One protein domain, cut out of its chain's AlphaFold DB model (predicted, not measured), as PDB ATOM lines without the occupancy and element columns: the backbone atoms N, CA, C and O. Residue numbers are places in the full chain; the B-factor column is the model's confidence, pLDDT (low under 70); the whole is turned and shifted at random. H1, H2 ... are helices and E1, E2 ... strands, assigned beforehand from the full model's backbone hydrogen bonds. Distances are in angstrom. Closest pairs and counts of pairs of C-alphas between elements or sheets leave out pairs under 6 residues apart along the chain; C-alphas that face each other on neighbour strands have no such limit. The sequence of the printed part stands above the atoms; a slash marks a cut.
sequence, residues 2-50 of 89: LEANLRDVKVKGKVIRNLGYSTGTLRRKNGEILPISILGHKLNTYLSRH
ATOM      1  N   LEU A   2      14.118 -24.071  10.963       90.50
ATOM      2  CA  LEU A   2      13.832 -24.331  12.376       90.50
ATOM      3  C   LEU A   2      15.128 -24.376  13.184       90.50
ATOM      4  O   LEU A   2      16.123 -24.918  12.723       90.50
ATOM      5  N   GLU A   3      15.117 -23.795  14.376       92.31
ATOM      6  CA  GLU A   3      16.248 -23.865  15.304       92.31
ATOM      7  C   GLU A   3      16.121 -25.126  16.152       92.31
ATOM      8  O   GLU A   3      15.071 -25.371  16.755       92.31
ATOM      9  N   ALA A   4      17.188 -25.917  16.166       92.62
ATOM     10  CA  ALA A   4      17.312 -27.132  16.943       92.62
ATOM     11  C   ALA A   4      18.514 -27.013  17.886       92.62
ATOM     12  O   ALA A   4      19.557 -26.474  17.518       92.62
ATOM     13  N   ASN A   5      18.369 -27.561  19.086       93.31
ATOM     14  CA  ASN A   5      19.437 -27.657  20.076       93.31
ATOM     15  C   ASN A   5      19.768 -29.125  20.325       93.31
ATOM     16  O   ASN A   5      18.851 -29.955  20.324       93.31
ATOM     17  N   LEU A   6      21.037 -29.440  20.601       92.81
ATOM     18  CA  LEU A   6      21.386 -30.751  21.141       92.81
ATOM     19  C   LEU A   6      20.691 -30.946  22.487       92.81
ATOM     20  O   LEU A   6      20.597 -30.039  23.315       92.81
ATOM     21  N   ARG A   7      20.153 -32.144  22.681       89.00
ATOM     22  CA  ARG A   7      19.419 -32.500  23.888       89.00
ATOM     23  C   ARG A   7      20.278 -33.386  24.781       89.00
ATOM     24  O   ARG A   7      20.773 -34.418  24.340       89.00
ATOM     25  N   ASP A   8      20.292 -33.075  26.074       89.88
ATOM     26  CA  ASP A   8      20.723 -34.034  27.089       89.88
ATOM     27  C   ASP A   8      19.671 -35.148  27.258       89.88
ATOM     28  O   ASP A   8      18.524 -34.919  27.664       89.88
ATOM     29  N   VAL A   9      20.066 -36.378  26.931       87.75
ATOM     30  CA  VAL A   9      19.216 -37.572  27.023       87.75
ATOM     31  C   VAL A   9      18.878 -37.957  28.463       87.75
ATOM     32  O   VAL A   9      17.873 -38.637  28.679       87.75
ATOM     33  N   LYS A  10      19.651 -37.490  29.454       90.44
ATOM     34  CA  LYS A  10      19.369 -37.712  30.881       90.44
ATOM     35  C   LYS A  10      18.112 -36.969  31.332       90.44
ATOM     36  O   LYS A  10      17.416 -37.412  32.247       90.44
ATOM     37  N   VAL A  11      17.779 -35.858  30.670       90.44
ATOM     38  CA  VAL A  11      16.573 -35.086  30.972       90.44
ATOM     39  C   VAL A  11      15.353 -35.791  30.384       90.44
ATOM     40  O   VAL A  11      15.233 -36.006  29.171       90.44
ATOM     41  N   LYS A  12      14.395 -36.133  31.253       90.00
ATOM     42  CA  LYS A  12      13.136 -36.777  30.857       90.00
ATOM     43  C   LYS A  12      12.382 -35.908  29.848       90.00
ATOM     44  O   LYS A  12      12.168 -34.720  30.075       90.00
ATOM     45  N   GLY A  13      11.862 -36.528  28.787       87.38
ATOM     46  CA  GLY A  13      11.126 -35.819  27.732       87.38
ATOM     47  C   GLY A  13       9.918 -35.024  28.246       87.38
ATOM     48  O   GLY A  13       9.629 -33.957  27.720       87.38
ATOM     49  N   LYS A  14       9.255 -35.479  29.323       89.81
ATOM     50  CA  LYS A  14       8.165 -34.730  29.977       89.81
ATOM     51  C   LYS A  14       8.614 -33.343  30.456       89.81
ATOM     52  O   LYS A  14       7.872 -32.387  30.285       89.81
ATOM     53  N   VAL A  15       9.818 -33.234  31.018       92.38
ATOM     54  CA  VAL A  15      10.361 -31.957  31.508       92.38
ATOM     55  C   VAL A  15      10.573 -30.998  30.338       92.38
ATOM     56  O   VAL A  15      10.122 -29.864  30.386       92.38
ATOM     57  N   ILE A  16      11.159 -31.488  29.246       91.12
ATOM     58  CA  ILE A  16      11.405 -30.709  28.022       91.12
ATOM     59  C   ILE A  16      10.089 -30.233  27.392       91.12
ATOM     60  O   ILE A  16       9.963 -29.068  27.019       91.12
ATOM     61  N   ARG A  17       9.078 -31.107  27.348       88.81
ATOM     62  CA  ARG A  17       7.736 -30.754  26.861       88.81
ATOM     63  C   ARG A  17       7.059 -29.686  27.707       88.81
ATOM     64  O   ARG A  17       6.449 -28.783  27.147       88.81
ATOM     65  N   ASN A  18       7.200 -29.753  29.028       90.00
ATOM     66  CA  ASN A  18       6.665 -28.730  29.927       90.00
ATOM     67  C   ASN A  18       7.327 -27.358  29.714       90.00
ATOM     68  O   ASN A  18       6.698 -26.341  29.977       90.00
ATOM     69  N   LEU A  19       8.560 -27.322  29.199       91.88
ATOM     70  CA  LEU A  19       9.254 -26.091  28.800       91.88
ATOM     71  C   LEU A  19       8.847 -25.594  27.398       91.88
ATOM     72  O   LEU A  19       9.408 -24.619  26.905       91.88
ATOM     73  N   GLY A  20       7.895 -26.258  26.733       90.75
ATOM     74  CA  GLY A  20       7.399 -25.874  25.409       90.75
ATOM     75  C   GLY A  20       8.229 -26.399  24.236       90.75
ATOM     76  O   GLY A  20       8.038 -25.950  23.102       90.75
ATOM     77  N   TYR A  21       9.136 -27.349  24.475       93.75
ATOM     78  CA  TYR A  21       9.965 -27.962  23.439       93.75
ATOM     79  C   TYR A  21       9.440 -29.343  23.031       93.75
ATOM     80  O   TYR A  21       9.012 -30.152  23.854       93.75
ATOM     81  N   SER A  22       9.542 -29.637  21.744       93.81
ATOM     82  CA  SER A  22       9.398 -30.973  21.179       93.81
ATOM     83  C   SER A  22      10.757 -31.664  21.173       93.81
ATOM     84  O   SER A  22      11.789 -31.043  20.910       93.81
ATOM     85  N   THR A  23      10.767 -32.959  21.463       94.75
ATOM     86  CA  THR A  23      11.975 -33.783  21.357       94.75
ATOM     87  C   THR A  23      12.131 -34.312  19.936       94.75
ATOM     88  O   THR A  23      11.171 -34.307  19.170       94.75
ATOM     89  N   GLY A  24      13.321 -34.780  19.581       93.88
ATOM     90  CA  GLY A  24      13.544 -35.405  18.289       93.88
ATOM     91  C   GLY A  24      14.866 -36.139  18.186       93.88
ATOM     92  O   GLY A  24      15.708 -36.061  19.086       93.88
ATOM     93  N   THR A  25      15.051 -36.813  17.059       95.31
ATOM     94  CA  THR A  25      16.342 -37.347  16.633       95.31
ATOM     95  C   THR A  25      16.691 -36.844  15.238       95.31
ATOM     96  O   THR A  25      15.818 -36.641  14.397       95.31
ATOM     97  N   LEU A  26      17.978 -36.616  14.994       95.12
ATOM     98  CA  LEU A  26      18.528 -36.305  13.683       95.12
ATOM     99  C   LEU A  26      19.522 -37.392  13.298       95.12
ATOM    100  O   LEU A  26      20.572 -37.523  13.922       95.12
ATOM    101  N   ARG A  27      19.213 -38.136  12.240       96.00
ATOM    102  CA  ARG A  27      20.144 -39.069  11.613       96.00
ATOM    103  C   ARG A  27      20.986 -38.330  10.578       96.00
ATOM    104  O   ARG A  27      20.451 -37.838   9.586       96.00
ATOM    105  N   ARG A  28      22.289 -38.258  10.819       94.31
ATOM    106  CA  ARG A  28      23.293 -37.645   9.943       94.31
ATOM    107  C   ARG A  28      23.687 -38.601   8.811       94.31
ATOM    108  O   ARG A  28      23.481 -39.814   8.913       94.31
ATOM    109  N   LYS A  29      24.298 -38.081   7.740       91.19
ATOM    110  CA  LYS A  29      24.770 -38.905   6.598       91.19
ATOM    111  C   LYS A  29      25.803 -39.969   6.975       91.19
ATOM    112  O   LYS A  29      25.842 -41.026   6.359       91.19
ATOM    113  N   ASN A  30      26.622 -39.692   7.987       89.50
ATOM    114  CA  ASN A  30      27.620 -40.618   8.533       89.50
ATOM    115  C   ASN A  30      26.998 -41.764   9.366       89.50
ATOM    116  O   ASN A  30      27.733 -42.588   9.897       89.50
ATOM    117  N   GLY A  31      25.666 -41.816   9.501       88.75
ATOM    118  CA  GLY A  31      24.952 -42.813  10.301       88.75
ATOM    119  C   GLY A  31      24.786 -42.443  11.778       88.75
ATOM    120  O   GLY A  31      24.105 -43.162  12.506       88.75
ATOM    121  N   GLU A  32      25.355 -41.320  12.222       92.81
ATOM    122  CA  GLU A  32      25.241 -40.835  13.595       92.81
ATOM    123  C   GLU A  32      23.817 -40.350  13.903       92.81
ATOM    124  O   GLU A  32      23.150 -39.748  13.055       92.81
ATOM    125  N   ILE A  33      23.342 -40.608  15.125       93.62
ATOM    126  CA  ILE A  33      22.012 -40.196  15.584       93.62
ATOM    127  C   ILE A  33      22.175 -39.187  16.715       93.62
ATOM    128  O   ILE A  33      22.600 -39.532  17.816       93.62
ATOM    129  N   LEU A  34      21.793 -37.944  16.442       94.06
ATOM    130  CA  LEU A  34      21.876 -36.841  17.388       94.06
ATOM    131  C   LEU A  34      20.510 -36.599  18.043       94.06
ATOM    132  O   LEU A  34      19.526 -36.363  17.335       94.06
ATOM    133  N   PRO A  35      20.408 -36.633  19.382       94.62
ATOM    134  CA  PRO A  35      19.193 -36.239  20.076       94.62
ATOM    135  C   PRO A  35      19.047 -34.718  20.009       94.62
ATOM    136  O   PRO A  35      19.933 -33.972  20.426       94.62
ATOM    137  N   ILE A  36      17.903 -34.251  19.516       95.06
ATOM    138  CA  ILE A  36      17.622 -32.824  19.350       95.06
ATOM    139  C   ILE A  36      16.376 -32.401  20.125       95.06
ATOM    140  O   ILE A  36      15.524 -33.207  20.510       95.06
ATOM    141  N   SER A  37      16.266 -31.099  20.354       94.88
ATOM    142  CA  SER A  37      15.046 -30.446  20.816       94.88
ATOM    143  C   SER A  37      14.748 -29.219  19.961       94.88
ATOM    144  O   SER A  37      15.658 -28.501  19.550       94.88
ATOM    145  N   ILE A  38      13.470 -29.003  19.666       94.44
ATOM    146  CA  ILE A  38      12.973 -27.912  18.823       94.44
ATOM    147  C   ILE A  38      11.834 -27.232  19.570       94.44
ATOM    148  O   ILE A  38      11.067 -27.884  20.272       94.44
ATOM    149  N   LEU A  39      11.690 -25.920  19.424       94.31
ATOM    150  CA  LEU A  39      10.583 -25.193  20.031       94.31
ATOM    151  C   LEU A  39       9.240 -25.655  19.436       94.31
ATOM    152  O   LEU A  39       9.008 -25.532  18.229       94.31
ATOM    153  N   GLY A  40       8.348 -26.190  20.272       92.81
ATOM    154  CA  GLY A  40       7.199 -26.972  19.809       92.81
ATOM    155  C   GLY A  40       6.200 -26.170  18.978       92.81
ATOM    156  O   GLY A  40       5.731 -26.643  17.944       92.81
ATOM    157  N   HIS A  41       5.933 -24.914  19.350       91.25
ATOM    158  CA  HIS A  41       5.039 -24.057  18.566       91.25
ATOM    159  C   HIS A  41       5.620 -23.705  17.186       91.25
ATOM    160  O   HIS A  41       4.869 -23.641  16.210       91.25
ATOM    161  N   LYS A  42       6.948 -23.525  17.070       92.94
ATOM    162  CA  LYS A  42       7.612 -23.297  15.775       92.94
ATOM    163  C   LYS A  42       7.516 -24.552  14.910       92.94
ATOM    164  O   LYS A  42       7.188 -24.445  13.730       92.94
ATOM    165  N   LEU A  43       7.738 -25.728  15.504       92.38
ATOM    166  CA  LEU A  43       7.601 -27.007  14.813       92.38
ATOM    167  C   LEU A  43       6.169 -27.219  14.305       92.38
ATOM    168  O   LEU A  43       5.977 -27.448  13.117       92.38
ATOM    169  N   ASN A  44       5.160 -27.067  15.162       91.75
ATOM    170  CA  ASN A  44       3.756 -27.193  14.764       91.75
ATOM    171  C   ASN A  44       3.382 -26.202  13.654       91.75
ATOM    172  O   ASN A  44       2.786 -26.601  12.659       91.75
ATOM    173  N   THR A  45       3.779 -24.930  13.782       92.06
ATOM    174  CA  THR A  45       3.533 -23.909  12.747       92.06
ATOM    175  C   THR A  45       4.152 -24.313  11.410       92.06
ATOM    176  O   THR A  45       3.518 -24.175  10.366       92.06
ATOM    177  N   TYR A  46       5.380 -24.834  11.434       91.19
ATOM    178  CA  TYR A  46       6.058 -25.309  10.235       91.19
ATOM    179  C   TYR A  46       5.315 -26.490   9.596       91.19
ATOM    180  O   TYR A  46       5.024 -26.459   8.401       91.19
ATOM    181  N   LEU A  47       4.940 -27.489  10.398       90.25
ATOM    182  CA  LEU A  47       4.209 -28.670   9.935       90.25
ATOM    183  C   LEU A  47       2.832 -28.324   9.366       90.25
ATOM    184  O   LEU A  47       2.420 -28.926   8.380       90.25
ATOM    185  N   SER A  48       2.130 -27.351   9.945       89.12
ATOM    186  CA  SER A  48       0.840 -26.891   9.424       89.12
ATOM    187  C   SER A  48       0.970 -26.154   8.089       89.12
ATOM    188  O   SER A  48       0.062 -26.227   7.270       89.12
ATOM    189  N   ARG A  49       2.087 -25.452   7.852       89.38
ATOM    190  CA  ARG A  49       2.322 -24.696   6.609       89.38
ATOM    191  C   ARG A  49       2.829 -25.559   5.461       89.38
ATOM    192  O   ARG A  49       2.439 -25.340   4.322       89.38
ATOM    193  N   HIS A  50       3.730 -26.490   5.754       86.81
ATOM    194  CA  HIS A  50       4.460 -27.243   4.734       86.81
ATOM    195  C   HIS A  50       4.006 -28.707   4.637       86.81
ATOM    196  O   HIS A  50       4.195 -29.351   3.610       86.81
TER     197      HIS A  50
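AT A GLANCE: This is residues 2 to 50 of the 89 residues of an uncharacterized protein of Clostridium chauvoei JF4335 (UniProt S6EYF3). A small, strongly twisted sheet of three strands makes the core, its long hairpin E2 and E3 reaching toward one end with the turn of residues 28 to 32, while two short helices, H1 and H2, sit near the other end of that hairpin on opposite faces of the sheet. H2 follows E3 in the chain with no residue between them and turns away from its direction, while E1 lies along one side of E3 and E2 along the other. The printed part has 49 residues, with three named strands and two named helices in the order E1, H1, E2, E3, H2; the sheet runs E1, E3, E2, antiparallel throughout, and the class is mixed, helices and strands. The whole is flat, spanning 30 by 27 by 13 A, and only just compact, close to loose, with a radius of gyration of the C-alphas of 11.5 A.

IN THESE COORDINATES: Begin with the sheet and find C-alpha 33 at (22.012, -40.196, 15.584); from there E3 covers residues 33 to 39, 19.4 A long. E2 is residues 21 to 27, 19.2 A, and E1 is residues 2 to 6, 13.2 A, starting at C-alpha 2, (13.832, -24.331, 12.376). H1 takes residues 13 to 18. H2 takes residues 40 to 50, 15.3 A, and ends at C-alpha 50, (4.460, -27.243, 4.734).

HOW THE PARTS SIT: Look first at E3, the inner strand. E2 and E3 form a hairpin, antiparallel at 152 degrees between directions, with N 24 and O 36 2.9 A apart and N 34 and O 26 2.8 A apart, within hydrogen-bond range. On E3 and E1, antiparallel at 127 degrees, find N 5 and O 37 at 2.9 A and N 37 and O 5 at 2.8 A. E1, H1 and E2 make a split strand-helix-strand unit, two strands of one sheet with a helix between them in the chain and E3 between them in the sheet, and its crossover is right-handed. H1 is on the sheet at a height of 4.9 A, over none of the strands; its closest C-alphas to E2 are those of Gly 13 and Thr 23, 6.7 A. H1 and E3 are near each other, with 6 pairs of C-alphas within 10 A. H2 is on the opposite face, over none of the strands; the closest C-alphas of E2 and H2 are those of Tyr 21 and Gly 40, 4.7 A. H1 and H2 are only just apart, 8.0 A at the closest. In H1 and H2 every O i to N i+4 pair is within hydrogen-bond range.

THE WHOLE: The two C-alphas farthest apart are those of Lys 10 and Arg 49, 32.4 A. The printed part has no cut, and none of its links is long. The mean pLDDT of the printed part is 91.9, and no printed residue is under 70.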